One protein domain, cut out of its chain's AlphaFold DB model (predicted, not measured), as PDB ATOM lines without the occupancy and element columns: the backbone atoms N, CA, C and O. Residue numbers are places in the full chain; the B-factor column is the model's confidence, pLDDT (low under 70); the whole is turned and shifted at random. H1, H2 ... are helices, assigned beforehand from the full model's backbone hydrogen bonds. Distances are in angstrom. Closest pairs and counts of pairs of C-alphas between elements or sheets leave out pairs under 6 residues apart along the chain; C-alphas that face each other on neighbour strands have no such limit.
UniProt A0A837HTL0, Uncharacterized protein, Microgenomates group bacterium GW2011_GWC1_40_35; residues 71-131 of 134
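This is residues 71 to 131 of the 134 residues of an uncharacterized protein of Microgenomates group bacterium GW2011_GWC1_40_35 (UniProt A0A837HTL0). Two long helices, H1 and H3, run side by side in opposite ways along a rod, and the chain turns back between them through a stretch that holds the small helix H2. The long helices meet over a part of their lengths, H1 with residues 76 to 87 and H3 with residues 122 to 129. The printed part has 61 residues with three named helices, in the order H1, H2, H3, and no named strand; the class is all helix. It is only just loose, close to compact, with a radius of gyration of the C-alphas of 12.7 A and spans of 41 by 20 by 17 A.

H1, residues 71 to 94, begins with C-alpha 71 at (39.723, 16.291, 16.583) and is 34.8 A long from first to last C-alpha. H2, residues 99 to 104, is 8.7 A long. H3, residues 112 to 129, is 24.8 A long and ends with C-alpha 129 at (31.807, 18.172, 30.311).

H1 and H3 touch, and their closest C-alphas, those of Ile 80 and Leu 126, are 5.9 A apart. Their lines stand at a shallow tilt of 24 degrees, opposite ways. H2 and H3 are close but not clearly touching; their closest C-alphas, those of Trp 99 and Leu 118, are 6.8 A apart. These two stand at a steep tilt of 47 degrees, opposite ways. H1 and H2 are only just apart, 8.5 A at the closest C-alphas. In H1 and H2 every O i to N i+4 pair is within hydrogen-bond range; in H3 12 of 14 are.

The C-alphas of Lys 71 and Thr 107, the two farthest apart, are 41.2 A apart. The printed part has no cut. The link from H1 to H2 is tight, and that from H2 to H3 is short. The mean pLDDT of the printed part is 91.4, and no printed residue is under 70.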
ATOM      1  N   LYS A  71      39.942  14.880  16.230       89.19
ATOM      2  CA  LYS A  71      39.723  16.291  16.583       89.19
ATOM      3  C   LYS A  71      38.709  16.449  17.717       89.19
ATOM      4  O   LYS A  71      38.996  17.141  18.688       89.19
ATOM      5  N   GLU A  72      37.573  15.765  17.625       86.19
ATOM      6  CA  GLU A  72      36.525  15.827  18.647       86.19
ATOM      7  C   GLU A  72      37.004  15.202  19.958       86.19
ATOM      8  O   GLU A  72      36.842  15.794  21.025       86.19
ATOM      9  N   THR A  73      37.695  14.059  19.887       88.25
ATOM     10  CA  THR A  73      38.263  13.422  21.084       88.25
ATOM     11  C   THR A  73      39.278  14.325  21.787       88.25
ATOM     12  O   THR A  73      39.246  14.442  23.012       88.25
ATOM     13  N   LEU A  74      40.161  14.988  21.033       92.25
ATOM     14  CA  LEU A  74      41.148  15.916  21.593       92.25
ATOM     15  C   LEU A  74      40.477  17.118  22.265       92.25
ATOM     16  O   LEU A  74      40.881  17.506  23.359       92.25
ATOM     17  N   ILE A  75      39.431  17.676  21.652       91.94
ATOM     18  CA  ILE A  75      38.672  18.791  22.230       91.94
ATOM     19  C   ILE A  75      37.989  18.363  23.533       91.94
ATOM     20  O   ILE A  75      38.056  19.093  24.522       91.94
ATOM     21  N   VAL A  76      37.364  17.182  23.571       91.62
ATOM     22  CA  VAL A  76      36.746  16.646  24.796       91.62
ATOM     23  C   VAL A  76      37.799  16.441  25.886       91.62
ATOM     24  O   VAL A  76      37.595  16.887  27.015       91.62
ATOM     25  N   GLY A  77      38.944  15.841  25.553       93.25
ATOM     26  CA  GLY A  77      40.053  15.653  26.490       93.25
ATOM     27  C   GLY A  77      40.576  16.973  27.059       93.25
ATOM     28  O   GLY A  77      40.719  17.104  28.274       93.25
ATOM     29  N   LEU A  78      40.781  17.983  26.207       95.81
ATOM     30  CA  LEU A  78      41.231  19.310  26.632       95.81
ATOM     31  C   LEU A  78      40.210  19.992  27.553       95.81
ATOM     32  O   LEU A  78      40.592  20.593  28.552       95.81
ATOM     33  N   ARG A  79      38.910  19.865  27.265       94.44
ATOM     34  CA  ARG A  79      37.847  20.405  28.129       94.44
ATOM     35  C   ARG A  79      37.834  19.745  29.506       94.44
ATOM     36  O   ARG A  79      37.762  20.452  30.506       94.44
ATOM     37  N   ILE A  80      37.936  18.415  29.560       95.38
ATOM     38  CA  ILE A  80      38.027  17.663  30.822       95.38
ATOM     39  C   ILE A  80      39.250  18.127  31.617       95.38
ATOM     40  O   ILE A  80      39.133  18.403  32.809       95.38
ATOM     41  N   LEU A  81      40.404  18.270  30.955       96.19
ATOM     42  CA  LEU A  81      41.638  18.732  31.584       96.19
ATOM     43  C   LEU A  81      41.493  20.141  32.172       96.19
ATOM     44  O   LEU A  81      41.844  20.356  33.329       96.19
ATOM     45  N   ILE A  82      40.950  21.089  31.404       96.88
ATOM     46  CA  ILE A  82      40.735  22.469  31.864       96.88
ATOM     47  C   ILE A  82      39.834  22.484  33.101       96.88
ATOM     48  O   ILE A  82      40.161  23.134  34.091       96.88
ATOM     49  N   VAL A  83      38.727  21.739  33.080       96.12
ATOM     50  CA  VAL A  83      37.795  21.697  34.214       96.12
ATOM     51  C   VAL A  83      38.431  21.042  35.437       96.12
ATOM     52  O   VAL A  83      38.269  21.558  36.538       96.12
ATOM     53  N   ALA A  84      39.216  19.976  35.267       96.31
ATOM     54  CA  ALA A  84      39.963  19.366  36.367       96.31
ATOM     55  C   ALA A  84      40.947  20.357  37.019       96.31
ATOM     56  O   ALA A  84      41.009  20.451  38.245       96.31
ATOM     57  N   ILE A  85      41.677  21.141  36.217       96.88
ATOM     58  CA  ILE A  85      42.587  22.180  36.725       96.88
ATOM     59  C   ILE A  85      41.808  23.238  37.514       96.88
ATOM     60  O   ILE A  85      42.193  23.569  38.635       96.88
ATOM     61  N   VAL A  86      40.693  23.732  36.966       96.56
ATOM     62  CA  VAL A  86      39.841  24.726  37.639       96.56
ATOM     63  C   VAL A  86      39.297  24.184  38.961       96.56
ATOM     64  O   VAL A  86      39.368  24.881  39.969       96.56
ATOM     65  N   LEU A  87      38.815  22.938  38.991       96.06
ATOM     66  CA  LEU A  87      38.310  22.303  40.212       96.06
ATOM     67  C   LEU A  87      39.395  22.128  41.274       96.06
ATOM     68  O   LEU A  87      39.127  22.371  42.446       96.06
ATOM     69  N   ASN A  88      40.619  21.769  40.883       95.75
ATOM     70  CA  ASN A  88      41.740  21.658  41.818       95.75
ATOM     71  C   ASN A  88      42.148  23.023  42.398       95.75
ATOM     72  O   ASN A  88      42.426  23.127  43.592       95.75
ATOM     73  N   ILE A  89      42.153  24.083  41.580       96.44
ATOM     74  CA  ILE A  89      42.420  25.453  42.051       96.44
ATOM     75  C   ILE A  89      41.308  25.919  42.998       96.44
ATOM     76  O   ILE A  89      41.590  26.457  44.067       96.44
ATOM     77  N   PHE A  90      40.050  25.682  42.630       95.88
ATOM     78  CA  PHE A  90      38.885  26.036  43.437       95.88
ATOM     79  C   PHE A  90      38.869  25.304  44.782       95.88
ATOM     80  O   PHE A  90      38.644  25.931  45.816       95.88
ATOM     81  N   ALA A  91      39.192  24.006  44.786       93.81
ATOM     82  CA  ALA A  91      39.337  23.223  46.007       93.81
ATOM     83  C   ALA A  91      40.367  23.862  46.946       93.81
ATOM     84  O   ALA A  91      40.076  24.095  48.117       93.81
ATOM     85  N   ARG A  92      41.523  24.272  46.410       92.06
ATOM     86  CA  ARG A  92      42.560  24.959  47.189       92.06
ATOM     87  C   ARG A  92      42.107  26.315  47.739       92.06
ATOM     88  O   ARG A  92      42.515  26.670  48.839       92.06
ATOM     89  N   PHE A  93      41.279  27.060  47.007       95.38
ATOM     90  CA  PHE A  93      40.757  28.356  47.459       95.38
ATOM     91  C   PHE A  93      39.770  28.223  48.629       95.38
ATOM     92  O   PHE A  93      39.780  29.051  49.532       95.38
ATOM     93  N   ILE A  94      38.951  27.167  48.634       93.12
ATOM     94  CA  ILE A  94      37.950  26.903  49.688       93.12
ATOM     95  C   ILE A  94      38.526  26.037  50.825       93.12
ATOM     96  O   ILE A  94      37.882  25.842  51.851       93.12
ATOM     97  N   GLY A  95      39.761  25.547  50.682       90.50
ATOM     98  CA  GLY A  95      40.396  24.665  51.664       90.50
ATOM     99  C   GLY A  95      39.882  23.222  51.619       90.50
ATOM    100  O   GLY A  95      40.050  22.482  52.586       90.50
ATOM    101  N   LEU A  96      39.266  22.814  50.507       92.50
ATOM    102  CA  LEU A  96      38.881  21.428  50.251       92.50
ATOM    103  C   LEU A  96      40.093  20.604  49.808       92.50
ATOM    104  O   LEU A  96      41.012  21.102  49.153       92.50
ATOM    105  N   SER A  97      40.077  19.315  50.134       92.00
ATOM    106  CA  SER A  97      41.114  18.373  49.707       92.00
ATOM    107  C   SER A  97      40.996  18.027  48.225       92.00
ATOM    108  O   SER A  97      39.900  17.878  47.682       92.00
ATOM    109  N   THR A  98      42.140  17.846  47.572       94.19
ATOM    110  CA  THR A  98      42.212  17.336  46.200       94.19
ATOM    111  C   THR A  98      42.364  15.815  46.185       94.19
ATOM    112  O   THR A  98      42.678  15.181  47.195       94.19
ATOM    113  N   TRP A  99      42.202  15.208  45.007       92.88
ATOM    114  CA  TRP A  99      42.498  13.785  44.816       92.88
ATOM    115  C   TRP A  99      43.950  13.430  45.159       92.88
ATOM    116  O   TRP A  99      44.207  12.332  45.641       92.88
ATOM    117  N   TYR A 100      44.895  14.357  44.963       91.38
ATOM    118  CA  TYR A 100      46.295  14.151  45.338       91.38
ATOM    119  C   TYR A 100      46.460  14.015  46.859       91.38
ATOM    120  O   TYR A 100      47.155  13.116  47.329       91.38
ATOM    121  N   ASP A 101      45.778  14.860  47.633       91.50
ATOM    122  CA  ASP A 101      45.836  14.825  49.100       91.50
ATOM    123  C   ASP A 101      45.200  13.543  49.649       91.50
ATOM    124  O   ASP A 101      45.756  12.891  50.535       91.50
ATOM    125  N   PHE A 102      44.066  13.138  49.066       92.06
ATOM    126  CA  PHE A 102      43.373  11.901  49.419       92.06
ATOM    127  C   PHE A 102      44.221  10.652  49.148       92.06
ATOM    128  O   PHE A 102      44.286   9.767  49.996       92.06
ATOM    129  N   LEU A 103      44.889  10.576  47.992       90.81
ATOM    130  CA  LEU A 103      45.711   9.416  47.630       90.81
ATOM    131  C   LEU A 103      46.971   9.283  48.498       90.81
ATOM    132  O   LEU A 103      47.415   8.165  48.746       90.81
ATOM    133  N   ASN A 104      47.531  10.398  48.972       92.25
ATOM    134  CA  ASN A 104      48.749  10.389  49.787       92.25
ATOM    135  C   ASN A 104      48.481  10.230  51.291       92.25
ATOM    136  O   ASN A 104      49.303   9.653  52.000       92.25
ATOM    137  N   ALA A 105      47.363  10.753  51.801       88.62
ATOM    138  CA  ALA A 105      47.039  10.708  53.226       88.62
ATOM    139  C   ALA A 105      45.516  10.635  53.471       88.62
ATOM    140  O   ALA A 105      44.935  11.569  54.030       88.62
ATOM    141  N   PRO A 106      44.851   9.515  53.124       82.75
ATOM    142  CA  PRO A 106      43.388   9.407  53.163       82.75
ATOM    143  C   PRO A 106      42.805   9.614  54.569       82.75
ATOM    144  O   PRO A 106      41.714  10.155  54.725       82.75
ATOM    145  N   THR A 107      43.558   9.257  55.613       78.69
ATOM    146  CA  THR A 107      43.153   9.414  57.019       78.69
ATOM    147  C   THR A 107      43.055  10.871  57.472       78.69
ATOM    148  O   THR A 107      42.342  11.159  58.429       78.69
ATOM    149  N   LYS A 108      43.725  11.807  56.785       76.62
ATOM    150  CA  LYS A 108      43.645  13.250  57.074       76.62
ATOM    151  C   LYS A 108      42.461  13.939  56.388       76.62
ATOM    152  O   LYS A 108      42.173  15.089  56.698       76.62
ATOM    153  N   VAL A 109      41.764  13.244  55.487       72.94
ATOM    154  CA  VAL A 109      40.705  13.800  54.622       72.94
ATOM    155  C   VAL A 109      39.298  13.422  55.130       72.94
ATOM    156  O   VAL A 109      38.314  13.516  54.406       72.94
ATOM    157  N   LEU A 110      39.165  13.054  56.409       76.12
ATOM    158  CA  LEU A 110      37.943  12.513  57.028       76.12
ATOM    159  C   LEU A 110      36.814  13.542  57.282       76.12
ATOM    160  O   LEU A 110      36.021  13.383  58.204       76.12
ATOM    161  N   SER A 111      36.734  14.612  56.487       87.12
ATOM    162  CA  SER A 111      35.590  15.531  56.514       87.12
ATOM    163  C   SER A 111      34.564  15.130  55.458       87.12
ATOM    164  O   SER A 111      34.924  14.836  54.315       87.12
ATOM    165  N   TRP A 112      33.281  15.163  55.821       89.31
ATOM    166  CA  TRP A 112      32.173  14.869  54.909       89.31
ATOM    167  C   TRP A 112      32.182  15.764  53.667       89.31
ATOM    168  O   TRP A 112      31.928  15.273  52.568       89.31
ATOM    169  N   ASP A 113      32.571  17.032  53.810       89.81
ATOM    170  CA  ASP A 113      32.646  17.985  52.697       89.81
ATOM    171  C   ASP A 113      33.661  17.541  51.634       89.81
ATOM    172  O   ASP A 113      33.387  17.601  50.433       89.81
ATOM    173  N   ASN A 114      34.808  17.008  52.070       91.00
ATOM    174  CA  ASN A 114      35.844  16.495  51.174       91.00
ATOM    175  C   ASN A 114      35.382  15.228  50.452       91.00
ATOM    176  O   ASN A 114      35.609  15.087  49.252       91.00
ATOM    177  N   TYR A 115      34.702  14.322  51.156       92.19
ATOM    178  CA  TYR A 115      34.164  13.103  50.551       92.19
ATOM    179  C   TYR A 115      33.080  13.409  49.516       92.19
ATOM    180  O   TYR A 115      33.118  12.870  48.410       92.19
ATOM    181  N   ILE A 116      32.143  14.304  49.842       94.19
ATOM    182  CA  ILE A 116      31.087  14.730  48.916       94.19
ATOM    183  C   ILE A 116      31.708  15.405  47.691       94.19
ATOM    184  O   ILE A 116      31.349  15.083  46.554       94.19
ATOM    185  N   PHE A 117      32.672  16.302  47.896       94.75
ATOM    186  CA  PHE A 117      33.345  16.969  46.792       94.75
ATOM    187  C   PHE A 117      34.091  15.976  45.888       94.75
ATOM    188  O   PHE A 117      33.859  15.968  44.680       94.75
ATOM    189  N   LEU A 118      34.933  15.104  46.449       94.12
ATOM    190  CA  LEU A 118      35.790  14.193  45.681       94.12
ATOM    191  C   LEU A 118      35.015  13.086  44.972       94.12
ATOM    192  O   LEU A 118      35.314  12.785  43.818       94.12
ATOM    193  N   PHE A 119      34.029  12.480  45.634       94.62
ATOM    194  CA  PHE A 119      33.354  11.287  45.116       94.62
ATOM    195  C   PHE A 119      32.021  11.574  44.420       94.62
ATOM    196  O   PHE A 119      31.581  10.741  43.630       94.62
ATOM    197  N   ALA A 120      31.394  12.733  44.649       94.94
ATOM    198  CA  ALA A 120      30.151  13.106  43.971       94.94
ATOM    199  C   ALA A 120      30.324  14.322  43.053       94.94
ATOM    200  O   ALA A 120      30.120  14.209  41.844       94.94
ATOM    201  N   VAL A 121      30.725  15.476  43.593       94.81
ATOM    202  CA  VAL A 121      30.756  16.733  42.821       94.81
ATOM    203  C   VAL A 121      31.800  16.676  41.705       94.81
ATOM    204  O   VAL A 121      31.496  16.974  40.550       94.81
ATOM    205  N   TYR A 122      33.020  16.246  42.020       95.25
ATOM    206  CA  TYR A 122      34.140  16.231  41.084       95.25
ATOM    207  C   TYR A 122      33.881  15.307  39.873       95.25
ATOM    208  O   TYR A 122      33.968  15.787  38.738       95.25
ATOM    209  N   PRO A 123      33.477  14.025  40.039       94.81
ATOM    210  CA  PRO A 123      33.197  13.147  38.904       94.81
ATOM    211  C   PRO A 123      31.963  13.589  38.111       94.81
ATOM    212  O   PRO A 123      31.951  13.468  36.886       94.81
ATOM    213  N   PHE A 124      30.944  14.145  38.777       95.00
ATOM    214  CA  PHE A 124      29.740  14.645  38.111       95.00
ATOM    215  C   PHE A 124      30.052  15.812  37.166       95.00
ATOM    216  O   PHE A 124      29.623  15.805  36.011       95.00
ATOM    217  N   LEU A 125      30.847  16.786  37.620       94.06
ATOM    218  CA  LEU A 125      31.232  17.944  36.810       94.06
ATOM    219  C   LEU A 125      32.088  17.542  35.603       94.06
ATOM    220  O   LEU A 125      31.814  17.988  34.487       94.06
ATOM    221  N   LEU A 126      33.059  16.641  35.785       93.81
ATOM    222  CA  LEU A 126      33.834  16.100  34.660       93.81
ATOM    223  C   LEU A 126      32.959  15.294  33.687       93.81
ATOM    224  O   LEU A 126      33.123  15.403  32.471       93.81
ATOM    225  N   GLY A 127      31.999  14.526  34.204       91.69
ATOM    226  CA  GLY A 127      31.037  13.767  33.404       91.69
ATOM    227  C   GLY A 127      30.095  14.650  32.581       91.69
ATOM    228  O   GLY A 127      29.762  14.315  31.447       91.69
ATOM    229  N   PHE A 128      29.693  15.813  33.100       91.19
ATOM    230  CA  PHE A 128      28.859  16.756  32.350       91.19
ATOM    231  C   PHE A 128      29.610  17.357  31.153       91.19
ATOM    232  O   PHE A 128      29.043  17.531  30.073       91.19
ATOM    233  N   VAL A 129      30.906  17.619  31.333       90.50
ATOM    234  CA  VAL A 129      31.807  18.172  30.311       90.50
ATOM    235  C   VAL A 129      32.144  17.140  29.236       90.50
ATOM    236  O   VAL A 129      32.362  17.499  28.078       90.50
ATOM    237  N   SER A 130      32.146  15.854  29.595       85.56
ATOM    238  CA  SER A 130      32.482  14.758  28.688       85.56
ATOM    239  C   SER A 130      31.337  14.320  27.773       85.56
ATOM    240  O   SER A 130      31.524  13.362  27.027       85.56
ATOM    241  N   LYS A 131      30.166  14.980  27.782       77.75
ATOM    242  CA  LYS A 131      29.030  14.608  26.918       77.75
ATOM    243  C   LYS A 131      29.446  14.526  25.443       77.75
ATOM    244  O   LYS A 131      29.576  15.536  24.754       77.75
TER     245      LYS A 131